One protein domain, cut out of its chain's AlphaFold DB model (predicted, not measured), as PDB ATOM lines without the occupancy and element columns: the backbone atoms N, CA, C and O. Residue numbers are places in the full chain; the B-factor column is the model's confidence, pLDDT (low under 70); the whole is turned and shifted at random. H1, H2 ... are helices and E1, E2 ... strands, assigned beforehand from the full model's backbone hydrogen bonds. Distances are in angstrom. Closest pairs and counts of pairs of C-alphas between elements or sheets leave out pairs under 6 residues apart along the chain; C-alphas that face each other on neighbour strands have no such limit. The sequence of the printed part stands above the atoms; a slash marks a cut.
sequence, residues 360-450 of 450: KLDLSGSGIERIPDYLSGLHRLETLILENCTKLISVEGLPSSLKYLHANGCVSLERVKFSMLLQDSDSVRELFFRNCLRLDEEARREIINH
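This is residues 360 to 450 of the 450 residues of a protein of Raphanus sativus (UniProt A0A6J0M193). With little regular structure, the chain winds in stacked turns, a short solenoid: E1, E2, E3 and E4 line one wall as a parallel sheet in that order, loops and H1 make the opposite wall, and H2 covers the E4 end. The 91 printed residues run E1 H1 E2 E3 E4 H2, mixed in class, with 25 in named elements. The whole is compact, radius of gyration of the C-alphas 12.0 A, spanning 31 by 25 by 19 A.

Start at E1, residues 360 to 362: N 361 is 2.9 A from O 383 of its parallel neighbour E2, residues 383 to 385. Between them H1, residues 373 to 377, completes a strand-helix-strand unit, a helix linking parallel neighbours, with a right-handed crossover. Next find E3, residues 404 to 406, parallel to E2, with N 384 and O 404 2.9 A apart. E4, residues 430 to 432, is parallel to E3, with N 405 and O 430 3.0 A apart. H2, residues 441 to 448, is not on the sheet; its closest C-alphas to E4 are Ile 447 and Leu 431, 7.5 A. Every O i to N i+4 pair is within hydrogen-bond range in H2; H1 has 0 of 1, but 2 of 2 O i to N i+3 pairs.

Find C-alpha 360 at (3.721, 9.752, 1.904), where E1 begins. H2 runs 10.7 A to C-alpha 448 at (10.024, -11.281, -6.704).

The printed part has no cut. The links E2 to E3 and E3 to E4 are long. Among residues under pLDDT 70 are 362 to 368 and 419 to 428.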
ATOM      1  N   LYS A 360       3.407   9.783   3.334       66.62
ATOM      2  CA  LYS A 360       3.721   9.752   1.904       66.62
ATOM      3  C   LYS A 360       4.886  10.671   1.556       66.62
ATOM      4  O   LYS A 360       4.840  11.877   1.814       66.62
ATOM      5  N   LEU A 361       5.887  10.099   0.894       71.12
ATOM      6  CA  LEU A 361       7.053  10.801   0.373       71.12
ATOM      7  C   LEU A 361       7.208  10.533  -1.125       71.12
ATOM      8  O   LEU A 361       7.280   9.386  -1.556       71.12
ATOM      9  N   ASP A 362       7.296  11.597  -1.913       62.47
ATOM     10  CA  ASP A 362       7.593  11.517  -3.341       62.47
ATOM     11  C   ASP A 362       8.905  12.241  -3.642       62.47
ATOM     12  O   ASP A 362       9.021  13.446  -3.419       62.47
ATOM     13  N   LEU A 363       9.882  11.482  -4.129       67.81
ATOM     14  CA  LEU A 363      11.221  11.893  -4.546       67.81
ATOM     15  C   LEU A 363      11.438  11.684  -6.057       67.81
ATOM     16  O   LEU A 363      12.583  11.628  -6.511       67.81
ATOM     17  N   SER A 364      10.376  11.517  -6.846       61.56
ATOM     18  CA  SER A 364      10.465  11.168  -8.269       61.56
ATOM     19  C   SER A 364      11.351  12.138  -9.060       61.56
ATOM     20  O   SER A 364      11.413  13.333  -8.785       61.56
ATOM     21  N   GLY A 365      12.070  11.662 -10.071       54.31
ATOM     22  CA  GLY A 365      12.918  12.481 -10.940       54.31
ATOM     23  C   GLY A 365      14.076  13.174 -10.217       54.31
ATOM     24  O   GLY A 365      14.733  14.029 -10.812       54.31
ATOM     25  N   SER A 366      14.310  12.868  -8.937       58.09
ATOM     26  CA  SER A 366      15.402  13.453  -8.170       58.09
ATOM     27  C   SER A 366      16.748  12.862  -8.597       58.09
ATOM     28  O   SER A 366      16.852  11.752  -9.118       58.09
ATOM     29  N   GLY A 367      17.813  13.639  -8.390       56.97
ATOM     30  CA  GLY A 367      19.182  13.229  -8.704       56.97
ATOM     31  C   GLY A 367      19.846  12.398  -7.605       56.97
ATOM     32  O   GLY A 367      21.070  12.439  -7.517       56.97
ATOM     33  N   ILE A 368      19.069  11.741  -6.739       65.94
ATOM     34  CA  ILE A 368      19.601  10.931  -5.640       65.94
ATOM     35  C   ILE A 368      20.311   9.691  -6.188       65.94
ATOM     36  O   ILE A 368      19.835   9.059  -7.128       65.94
ATOM     37  N   GLU A 369      21.449   9.347  -5.592       70.06
ATOM     38  CA  GLU A 369      22.205   8.134  -5.935       70.06
ATOM     39  C   GLU A 369      21.893   6.978  -4.982       70.06
ATOM     40  O   GLU A 369      21.942   5.813  -5.370       70.06
ATOM     41  N   ARG A 370      21.526   7.290  -3.735       70.81
ATOM     42  CA  ARG A 370      21.124   6.327  -2.708       70.81
ATOM     43  C   ARG A 370      19.998   6.908  -1.862       70.81
ATOM     44  O   ARG A 370      19.878   8.127  -1.730       70.81
ATOM     45  N   ILE A 371      19.205   6.017  -1.284       71.00
ATOM     46  CA  ILE A 371      18.213   6.342  -0.258       71.00
ATOM     47  C   ILE A 371      18.944   6.833   1.003       71.00
ATOM     48  O   ILE A 371      19.876   6.166   1.447       71.00
ATOM     49  N   PRO A 372      18.582   8.002   1.560       66.25
ATOM     50  CA  PRO A 372      19.189   8.487   2.796       66.25
ATOM     51  C   PRO A 372      18.871   7.614   4.020       66.25
ATOM     52  O   PRO A 372      17.716   7.247   4.232       66.25
ATOM     53  N   ASP A 373      19.869   7.391   4.881       63.69
ATOM     54  CA  ASP A 373      19.781   6.478   6.036       63.69
ATOM     55  C   ASP A 373      18.654   6.824   7.026       63.69
ATOM     56  O   ASP A 373      18.078   5.937   7.655       63.69
ATOM     57  N   TYR A 374      18.283   8.103   7.149       65.50
ATOM     58  CA  TYR A 374      17.219   8.544   8.060       65.50
ATOM     59  C   TYR A 374      15.817   8.070   7.656       65.50
ATOM     60  O   TYR A 374      14.910   8.112   8.488       65.50
ATOM     61  N   LEU A 375      15.606   7.635   6.404       69.00
ATOM     62  CA  LEU A 375      14.308   7.117   5.962       69.00
ATOM     63  C   LEU A 375      13.913   5.850   6.728       69.00
ATOM     64  O   LEU A 375      12.724   5.633   6.948       69.00
ATOM     65  N   SER A 376      14.892   5.092   7.227       68.44
ATOM     66  CA  SER A 376      14.667   3.957   8.131       68.44
ATOM     67  C   SER A 376      13.948   4.351   9.432       68.44
ATOM     68  O   SER A 376      13.181   3.558   9.977       68.44
ATOM     69  N   GLY A 377      14.134   5.590   9.907       67.81
ATOM     70  CA  GLY A 377      13.494   6.134  11.109       67.81
ATOM     71  C   GLY A 377      12.071   6.665  10.894       67.81
ATOM     72  O   GLY A 377      11.443   7.152  11.836       67.81
ATOM     73  N   LEU A 378      11.537   6.605   9.668       73.62
ATOM     74  CA  LEU A 378      10.174   7.042   9.357       73.62
ATOM     75  C   LEU A 378       9.152   5.922   9.575       73.62
ATOM     76  O   LEU A 378       8.556   5.415   8.632       73.62
ATOM     77  N   HIS A 379       8.889   5.586  10.837       76.00
ATOM     78  CA  HIS A 379       7.996   4.487  11.243       76.00
ATOM     79  C   HIS A 379       6.511   4.636  10.854       76.00
ATOM     80  O   HIS A 379       5.704   3.770  11.181       76.00
ATOM     81  N   ARG A 380       6.116   5.749  10.224       74.25
ATOM     82  CA  ARG A 380       4.753   5.981   9.713       74.25
ATOM     83  C   ARG A 380       4.689   6.103   8.193       74.25
ATOM     84  O   ARG A 380       3.599   6.298   7.666       74.25
ATOM     85  N   LEU A 381       5.826   6.020   7.499       77.75
ATOM     86  CA  LEU A 381       5.865   6.136   6.048       77.75
ATOM     87  C   LEU A 381       5.235   4.890   5.428       77.75
ATOM     88  O   LEU A 381       5.782   3.799   5.565       77.75
ATOM     89  N   GLU A 382       4.111   5.070   4.735       81.94
ATOM     90  CA  GLU A 382       3.377   4.005   4.046       81.94
ATOM     91  C   GLU A 382       3.652   4.009   2.539       81.94
ATOM     92  O   GLU A 382       3.659   2.951   1.915       81.94
ATOM     93  N   THR A 383       3.902   5.176   1.936       75.31
ATOM     94  CA  THR A 383       4.144   5.312   0.491       75.31
ATOM     95  C   THR A 383       5.439   6.063   0.197       75.31
ATOM     96  O   THR A 383       5.599   7.217   0.601       75.31
ATOM     97  N   LEU A 384       6.313   5.445  -0.600       80.00
ATOM     98  CA  LEU A 384       7.524   6.048  -1.152       80.00
ATOM     99  C   LEU A 384       7.493   5.995  -2.686       80.00
ATOM    100  O   LEU A 384       7.376   4.928  -3.285       80.00
ATOM    101  N   ILE A 385       7.624   7.155  -3.327       70.44
ATOM    102  CA  ILE A 385       7.639   7.293  -4.786       70.44
ATOM    103  C   ILE A 385       9.019   7.812  -5.217       70.44
ATOM    104  O   ILE A 385       9.493   8.828  -4.725       70.44
ATOM    105  N   LEU A 386       9.673   7.093  -6.119       73.00
ATOM    106  CA  LEU A 386      11.032   7.272  -6.641       73.00
ATOM    107  C   LEU A 386      11.037   7.207  -8.178       73.00
ATOM    108  O   LEU A 386      12.036   6.831  -8.783       73.00
ATOM    109  N   GLU A 387       9.921   7.508  -8.840       70.75
ATOM    110  CA  GLU A 387       9.807   7.290 -10.283       70.75
ATOM    111  C   GLU A 387      10.797   8.156 -11.070       70.75
ATOM    112  O   GLU A 387      10.933   9.348 -10.820       70.75
ATOM    113  N   ASN A 388      11.458   7.592 -12.076       61.84
ATOM    114  CA  ASN A 388      12.422   8.257 -12.953       61.84
ATOM    115  C   ASN A 388      13.648   8.848 -12.228       61.84
ATOM    116  O   ASN A 388      14.260   9.798 -12.723       61.84
ATOM    117  N   CYS A 389      14.047   8.298 -11.076       66.12
ATOM    118  CA  CYS A 389      15.322   8.629 -10.429       66.12
ATOM    119  C   CYS A 389      16.489   7.971 -11.187       66.12
ATOM    120  O   CYS A 389      17.000   6.917 -10.815       66.12
ATOM    121  N   THR A 390      16.922   8.591 -12.287       69.94
ATOM    122  CA  THR A 390      17.878   7.986 -13.235       69.94
ATOM    123  C   THR A 390      19.284   7.771 -12.680       69.94
ATOM    124  O   THR A 390      20.042   7.013 -13.278       69.94
ATOM    125  N   LYS A 391      19.641   8.410 -11.561       70.19
ATOM    126  CA  LYS A 391      20.939   8.258 -10.882       70.19
ATOM    127  C   LYS A 391      20.907   7.303  -9.691       70.19
ATOM    128  O   LYS A 391      21.963   7.024  -9.141       70.19
ATOM    129  N   LEU A 392      19.731   6.826  -9.286       76.38
ATOM    130  CA  LEU A 392      19.578   5.982  -8.107       76.38
ATOM    131  C   LEU A 392      20.218   4.618  -8.373       76.38
ATOM    132  O   LEU A 392      19.782   3.919  -9.279       76.38
ATOM    133  N   ILE A 393      21.241   4.267  -7.591       80.62
ATOM    134  CA  ILE A 393      22.022   3.025  -7.706       80.62
ATOM    135  C   ILE A 393      21.487   1.962  -6.749       80.62
ATOM    136  O   ILE A 393      21.510   0.773  -7.064       80.62
ATOM    137  N   SER A 394      21.006   2.372  -5.570       85.56
ATOM    138  CA  SER A 394      20.503   1.423  -4.579       85.56
ATOM    139  C   SER A 394      19.350   1.930  -3.733       85.56
ATOM    140  O   SER A 394      19.368   3.075  -3.269       85.56
ATOM    141  N   VAL A 395      18.414   1.026  -3.456       85.31
ATOM    142  CA  VAL A 395      17.311   1.207  -2.509       85.31
ATOM    143  C   VAL A 395      17.543   0.296  -1.310       85.31
ATOM    144  O   VAL A 395      17.331  -0.904  -1.400       85.31
ATOM    145  N   GLU A 396      18.015   0.863  -0.203       82.56
ATOM    146  CA  GLU A 396      18.342   0.149   1.039       82.56
ATOM    147  C   GLU A 396      17.885   1.002   2.234       82.56
ATOM    148  O   GLU A 396      17.722   2.214   2.090       82.56
ATOM    149  N   GLY A 397      17.688   0.395   3.410       75.50
ATOM    150  CA  GLY A 397      17.354   1.142   4.633       75.50
ATOM    151  C   GLY A 397      15.938   1.726   4.642       75.50
ATOM    152  O   GLY A 397      15.718   2.825   5.151       75.50
ATOM    153  N   LEU A 398      14.976   1.011   4.052       80.00
ATOM    154  CA  LEU A 398      13.568   1.405   4.042       80.00
ATOM    155  C   LEU A 398      12.892   1.136   5.402       80.00
ATOM    156  O   LEU A 398      13.251   0.167   6.076       80.00
ATOM    157  N   PRO A 399      11.912   1.964   5.811       77.00
ATOM    158  CA  PRO A 399      11.189   1.762   7.062       77.00
ATOM    159  C   PRO A 399      10.259   0.545   6.984       77.00
ATOM    160  O   PRO A 399       9.684   0.251   5.936       77.00
ATOM    161  N   SER A 400      10.051  -0.119   8.123       78.19
ATOM    162  CA  SER A 400       9.189  -1.306   8.226       78.19
ATOM    163  C   SER A 400       7.704  -1.028   7.956       78.19
ATOM    164  O   SER A 400       6.971  -1.944   7.599       78.19
ATOM    165  N   SER A 401       7.261   0.227   8.082       79.25
ATOM    166  CA  SER A 401       5.877   0.651   7.824       79.25
ATOM    167  C   SER A 401       5.511   0.773   6.340       79.25
ATOM    168  O   SER A 401       4.358   1.070   6.023       79.25
ATOM    169  N   LEU A 402       6.473   0.602   5.425       81.69
ATOM    170  CA  LEU A 402       6.269   0.861   4.003       81.69
ATOM    171  C   LEU A 402       5.336  -0.182   3.363       81.69
ATOM    172  O   LEU A 402       5.598  -1.384   3.410       81.69
ATOM    173  N   LYS A 403       4.269   0.299   2.718       81.44
ATOM    174  CA  LYS A 403       3.261  -0.509   2.006       81.44
ATOM    175  C   LYS A 403       3.379  -0.382   0.484       81.44
ATOM    176  O   LYS A 403       3.181  -1.353  -0.237       81.44
ATOM    177  N   TYR A 404       3.739   0.806  -0.005       82.31
ATOM    178  CA  TYR A 404       3.798   1.126  -1.432       82.31
ATOM    179  C   TYR A 404       5.170   1.693  -1.803       82.31
ATOM    180  O   TYR A 404       5.593   2.713  -1.246       82.31
ATOM    181  N   LEU A 405       5.842   1.075  -2.780       86.06
ATOM    182  CA  LEU A 405       7.118   1.550  -3.322       86.06
ATOM    183  C   LEU A 405       7.057   1.643  -4.845       86.06
ATOM    184  O   LEU A 405       6.932   0.636  -5.541       86.06
ATOM    185  N   HIS A 406       7.164   2.858  -5.378       81.94
ATOM    186  CA  HIS A 406       7.171   3.083  -6.822       81.94
ATOM    187  C   HIS A 406       8.557   3.541  -7.259       81.94
ATOM    188  O   HIS A 406       8.953   4.651  -6.945       81.94
ATOM    189  N   ALA A 407       9.291   2.735  -8.012       83.06
ATOM    190  CA  ALA A 407      10.627   3.040  -8.524       83.06
ATOM    191  C   ALA A 407      10.718   2.846 -10.051       83.06
ATOM    192  O   ALA A 407      11.776   2.527 -10.590       83.06
ATOM    193  N   ASN A 408       9.606   3.045 -10.764       76.12
ATOM    194  CA  ASN A 408       9.552   2.912 -12.219       76.12
ATOM    195  C   ASN A 408      10.536   3.872 -12.909       76.12
ATOM    196  O   ASN A 408      10.617   5.036 -12.536       76.12
ATOM    197  N   GLY A 409      11.251   3.429 -13.943       71.06
ATOM    198  CA  GLY A 409      12.160   4.267 -14.737       71.06
ATOM    199  C   GLY A 409      13.503   4.582 -14.065       71.06
ATOM    200  O   GLY A 409      14.252   5.427 -14.560       71.06
ATOM    201  N   CYS A 410      13.843   3.920 -12.954       76.81
ATOM    202  CA  CYS A 410      15.157   4.027 -12.312       76.81
ATOM    203  C   CYS A 410      16.198   3.183 -13.061       76.81
ATOM    204  O   CYS A 410      16.521   2.063 -12.675       76.81
ATOM    205  N   VAL A 411      16.715   3.715 -14.170       77.56
ATOM    206  CA  VAL A 411      17.580   2.972 -15.108       77.56
ATOM    207  C   VAL A 411      18.960   2.590 -14.560       77.56
ATOM    208  O   VAL A 411      19.556   1.643 -15.069       77.56
ATOM    209  N   SER A 412      19.464   3.307 -13.550       82.31
ATOM    210  CA  SER A 412      20.760   3.020 -12.908       82.31
ATOM    211  C   SER A 412      20.641   2.144 -11.662       82.31
ATOM    212  O   SER A 412      21.653   1.890 -11.019       82.31
ATOM    213  N   LEU A 413      19.427   1.712 -11.308       86.81
ATOM    214  CA  LEU A 413      19.185   0.953 -10.088       86.81
ATOM    215  C   LEU A 413      19.749  -0.458 -10.235       86.81
ATOM    216  O   LEU A 413      19.310  -1.207 -11.107       86.81
ATOM    217  N   GLU A 414      20.705  -0.788  -9.371       91.12
ATOM    218  CA  GLU A 414      21.424  -2.063  -9.360       91.12
ATOM    219  C   GLU A 414      21.000  -2.924  -8.167       91.12
ATOM    220  O   GLU A 414      20.628  -4.077  -8.358       91.12
ATOM    221  N   ARG A 415      20.972  -2.338  -6.960       88.75
ATOM    222  CA  ARG A 415      20.744  -3.059  -5.694       88.75
ATOM    223  C   ARG A 415      19.436  -2.645  -5.025       88.75
ATOM    224  O   ARG A 415      19.153  -1.454  -4.887       88.75
ATOM    225  N   VAL A 416      18.662  -3.608  -4.542       87.31
ATOM    226  CA  VAL A 416      17.451  -3.375  -3.742       87.31
ATOM    227  C   VAL A 416      17.535  -4.273  -2.527       87.31
ATOM    228  O   VAL A 416      17.779  -5.454  -2.707       87.31
ATOM    229  N   LYS A 417      17.366  -3.705  -1.327       82.75
ATOM    230  CA  LYS A 417      17.344  -4.444  -0.067       82.75
ATOM    231  C   LYS A 417      16.234  -3.972   0.866       82.75
ATOM    232  O   LYS A 417      16.186  -2.807   1.271       82.75
ATOM    233  N   PHE A 418      15.395  -4.907   1.276       76.88
ATOM    234  CA  PHE A 418      14.308  -4.775   2.224       76.88
ATOM    235  C   PHE A 418      14.772  -5.294   3.592       76.88
ATOM    236  O   PHE A 418      14.687  -6.475   3.922       76.88
ATOM    237  N   SER A 419      15.312  -4.400   4.423       59.31
ATOM    238  CA  SER A 419      15.745  -4.741   5.782       59.31
ATOM    239  C   SER A 419      14.542  -5.109   6.663       59.31
ATOM    240  O   SER A 419      13.818  -4.228   7.112       59.31
ATOM    241  N   MET A 420      14.347  -6.408   6.914       54.31
ATOM    242  CA  MET A 420      13.383  -6.976   7.874       54.31
ATOM    243  C   MET A 420      11.919  -6.535   7.704       54.31
ATOM    244  O   MET A 420      11.227  -6.241   8.677       54.31
ATOM    245  N   LEU A 421      11.391  -6.574   6.483       52.59
ATOM    246  CA  LEU A 421       9.960  -6.370   6.229       52.59
ATOM    247  C   LEU A 421       9.076  -7.590   6.624       52.59
ATOM    248  O   LEU A 421       7.994  -7.776   6.074       52.59
ATOM    249  N   LEU A 422       9.506  -8.462   7.538       45.78
ATOM    250  CA  LEU A 422       8.994  -9.841   7.663       45.78
ATOM    251  C   LEU A 422       8.154 -10.149   8.920       45.78
ATOM    252  O   LEU A 422       8.142 -11.298   9.346       45.78
ATOM    253  N   GLN A 423       7.448  -9.189   9.532       51.97
ATOM    254  CA  GLN A 423       6.655  -9.509  10.741       51.97
ATOM    255  C   GLN A 423       5.134  -9.341  10.663       51.97
ATOM    256  O   GLN A 423       4.470  -9.968  11.476       51.97
ATOM    257  N   ASP A 424       4.568  -8.641   9.676       50.09
ATOM    258  CA  ASP A 424       3.107  -8.589   9.510       50.09
ATOM    259  C   ASP A 424       2.695  -9.121   8.135       50.09
ATOM    260  O   ASP A 424       2.896  -8.473   7.105       50.09
ATOM    261  N   SER A 425       2.107 -10.317   8.135       49.34
ATOM    262  CA  SER A 425       1.574 -11.040   6.972       49.34
ATOM    263  C   SER A 425       0.333 -10.398   6.337       49.34
ATOM    264  O   SER A 425      -0.139 -10.890   5.316       49.34
ATOM    265  N   ASP A 426      -0.182  -9.300   6.901       50.03
ATOM    266  CA  ASP A 426      -1.500  -8.747   6.549       50.03
ATOM    267  C   ASP A 426      -1.447  -7.464   5.699       50.03
ATOM    268  O   ASP A 426      -2.481  -6.897   5.344       50.03
ATOM    269  N   SER A 427      -0.256  -6.984   5.329       56.19
ATOM    270  CA  SER A 427      -0.122  -5.808   4.457       56.19
ATOM    271  C   SER A 427       0.196  -6.230   3.025       56.19
ATOM    272  O   SER A 427       1.339  -6.568   2.727       56.19
ATOM    273  N   VAL A 428      -0.789  -6.167   2.120       56.25
ATOM    274  CA  VAL A 428      -0.534  -6.262   0.671       56.25
ATOM    275  C   VAL A 428       0.449  -5.158   0.289       56.25
ATOM    276  O   VAL A 428       0.171  -3.973   0.487       56.25
ATOM    277  N   ARG A 429       1.613  -5.555  -0.228       71.69
ATOM    278  CA  ARG A 429       2.643  -4.636  -0.704       71.69
ATOM    279  C   ARG A 429       2.517  -4.471  -2.197       71.69
ATOM    280  O   ARG A 429       2.390  -5.448  -2.927       71.69
ATOM    281  N   GLU A 430       2.589  -3.229  -2.653       78.75
ATOM    282  CA  GLU A 430       2.678  -2.961  -4.081       78.75
ATOM    283  C   GLU A 430       4.042  -2.356  -4.413       78.75
ATOM    284  O   GLU A 430       4.358  -1.208  -4.069       78.75
ATOM    285  N   LEU A 431       4.852  -3.157  -5.099       83.31
ATOM    286  CA  LEU A 431       6.188  -2.810  -5.558       83.31
ATOM    287  C   LEU A 431       6.165  -2.586  -7.073       83.31
ATOM    288  O   LEU A 431       5.735  -3.446  -7.838       83.31
ATOM    289  N   PHE A 432       6.651  -1.433  -7.531       81.75
ATOM    290  CA  PHE A 432       6.681  -1.102  -8.956       81.75
ATOM    291  C   PHE A 432       8.095  -0.748  -9.403       81.75
ATOM    292  O   PHE A 432       8.592   0.331  -9.101       81.75
ATOM    293  N   PHE A 433       8.722  -1.644 -10.165       84.00
ATOM    294  CA  PHE A 433      10.096  -1.510 -10.673       84.00
ATOM    295  C   PHE A 433      10.163  -1.614 -12.206       84.00
ATOM    296  O   PHE A 433      11.061  -2.231 -12.782       84.00
ATOM    297  N   ARG A 434       9.188  -1.036 -12.914       78.31
ATOM    298  CA  ARG A 434       9.161  -1.086 -14.383       78.31
ATOM    299  C   ARG A 434      10.327  -0.282 -14.958       78.31
ATOM    300  O   ARG A 434      10.635   0.795 -14.464       78.31
ATOM    301  N   ASN A 435      10.946  -0.759 -16.038       76.69
ATOM    302  CA  ASN A 435      12.068  -0.086 -16.715       76.69
ATOM    303  C   ASN A 435      13.325   0.147 -15.835       76.69
ATOM    304  O   ASN A 435      14.099   1.071 -16.093       76.69
ATOM    305  N   CYS A 436      13.561  -0.702 -14.826       81.94
ATOM    306  CA  CYS A 436      14.806  -0.755 -14.047       81.94
ATOM    307  C   CYS A 436      15.801  -1.740 -14.684       81.94
ATOM    308  O   CYS A 436      15.821  -2.927 -14.372       81.94
ATOM    309  N   LEU A 437      16.602  -1.252 -15.633       79.06
ATOM    310  CA  LEU A 437      17.352  -2.112 -16.560       79.06
ATOM    311  C   LEU A 437      18.630  -2.741 -15.978       79.06
ATOM    312  O   LEU A 437      19.150  -3.685 -16.568       79.06
ATOM    313  N   ARG A 438      19.152  -2.222 -14.860       87.75
ATOM    314  CA  ARG A 438      20.442  -2.630 -14.276       87.75
ATOM    315  C   ARG A 438      20.333  -3.457 -12.993       87.75
ATOM    316  O   ARG A 438      21.359  -3.723 -12.382       87.75
ATOM    317  N   LEU A 439      19.129  -3.893 -12.616       88.06
ATOM    318  CA  LEU A 439      18.922  -4.700 -11.410       88.06
ATOM    319  C   LEU A 439      19.748  -5.990 -11.466       88.06
ATOM    320  O   LEU A 439      19.616  -6.757 -12.434       88.06
ATOM    321  N   ASP A 440      20.548  -6.222 -10.426       89.06
ATOM    322  CA  ASP A 440      21.329  -7.446 -10.254       89.06
ATOM    323  C   ASP A 440      20.441  -8.653  -9.882       89.06
ATOM    324  O   ASP A 440      19.231  -8.536  -9.660       89.06
ATOM    325  N   GLU A 441      21.021  -9.856  -9.883       86.06
ATOM    326  CA  GLU A 441      20.275 -11.091  -9.606       86.06
ATOM    327  C   GLU A 441      19.744 -11.175  -8.169       86.06
ATOM    328  O   GLU A 441      18.735 -11.837  -7.919       86.06
ATOM    329  N   GLU A 442      20.412 -10.538  -7.209       87.19
ATOM    330  CA  GLU A 442      19.979 -10.516  -5.812       87.19
ATOM    331  C   GLU A 442      18.760  -9.603  -5.654       87.19
ATOM    332  O   GLU A 442      17.717 -10.054  -5.183       87.19
ATOM    333  N   ALA A 443      18.829  -8.387  -6.191       86.00
ATOM    334  CA  ALA A 443      17.749  -7.412  -6.208       86.00
ATOM    335  C   ALA A 443      16.503  -7.944  -6.927       86.00
ATOM    336  O   ALA A 443      15.383  -7.745  -6.458       86.00
ATOM    337  N   ARG A 444      16.664  -8.655  -8.053       84.50
ATOM    338  CA  ARG A 444      15.530  -9.285  -8.755       84.50
ATOM    339  C   ARG A 444      14.843 -10.339  -7.898       84.50
ATOM    340  O   ARG A 444      13.618 -10.350  -7.835       84.50
ATOM    341  N   ARG A 445      15.615 -11.214  -7.243       84.06
ATOM    342  CA  ARG A 445      15.062 -12.221  -6.322       84.06
ATOM    343  C   ARG A 445      14.349 -11.554  -5.155       84.06
ATOM    344  O   ARG A 445      13.259 -11.972  -4.788       84.06
ATOM    345  N   GLU A 446      14.931 -10.494  -4.617       83.00
ATOM    346  CA  GLU A 446      14.365  -9.746  -3.502       83.00
ATOM    347  C   GLU A 446      13.032  -9.062  -3.851       83.00
ATOM    348  O   GLU A 446      12.113  -9.102  -3.035       83.00
ATOM    349  N   ILE A 447      12.898  -8.522  -5.070       80.88
ATOM    350  CA  ILE A 447      11.649  -7.942  -5.599       80.88
ATOM    351  C   ILE A 447      10.594  -9.013  -5.907       80.88
ATOM    352  O   ILE A 447       9.416  -8.739  -5.752       80.88
ATOM    353  N   ILE A 448      10.980 -10.201  -6.384       78.31
ATOM    354  CA  ILE A 448      10.024 -11.281  -6.704       78.31
ATOM    355  C   ILE A 448       9.471 -11.935  -5.430       78.31
ATOM    356  O   ILE A 448       8.331 -12.390  -5.412       78.31
ATOM    357  N   ASN A 449      10.288 -12.007  -4.380       73.62
ATOM    358  CA  ASN A 449       9.935 -12.671  -3.127       73.62
ATOM    359  C   ASN A 449       9.076 -11.805  -2.177       73.62
ATOM    360  O   ASN A 449       8.720 -12.293  -1.105       73.62
ATOM    361  N   HIS A 450       8.772 -10.552  -2.534       67.31
ATOM    362  CA  HIS A 450       7.979  -9.591  -1.751       67.31
ATOM    363  C   HIS A 450       6.903  -8.944  -2.617       67.31
ATOM    364  O   HIS A 450       5.875  -8.539  -2.031       67.31
TER     365      HIS A 450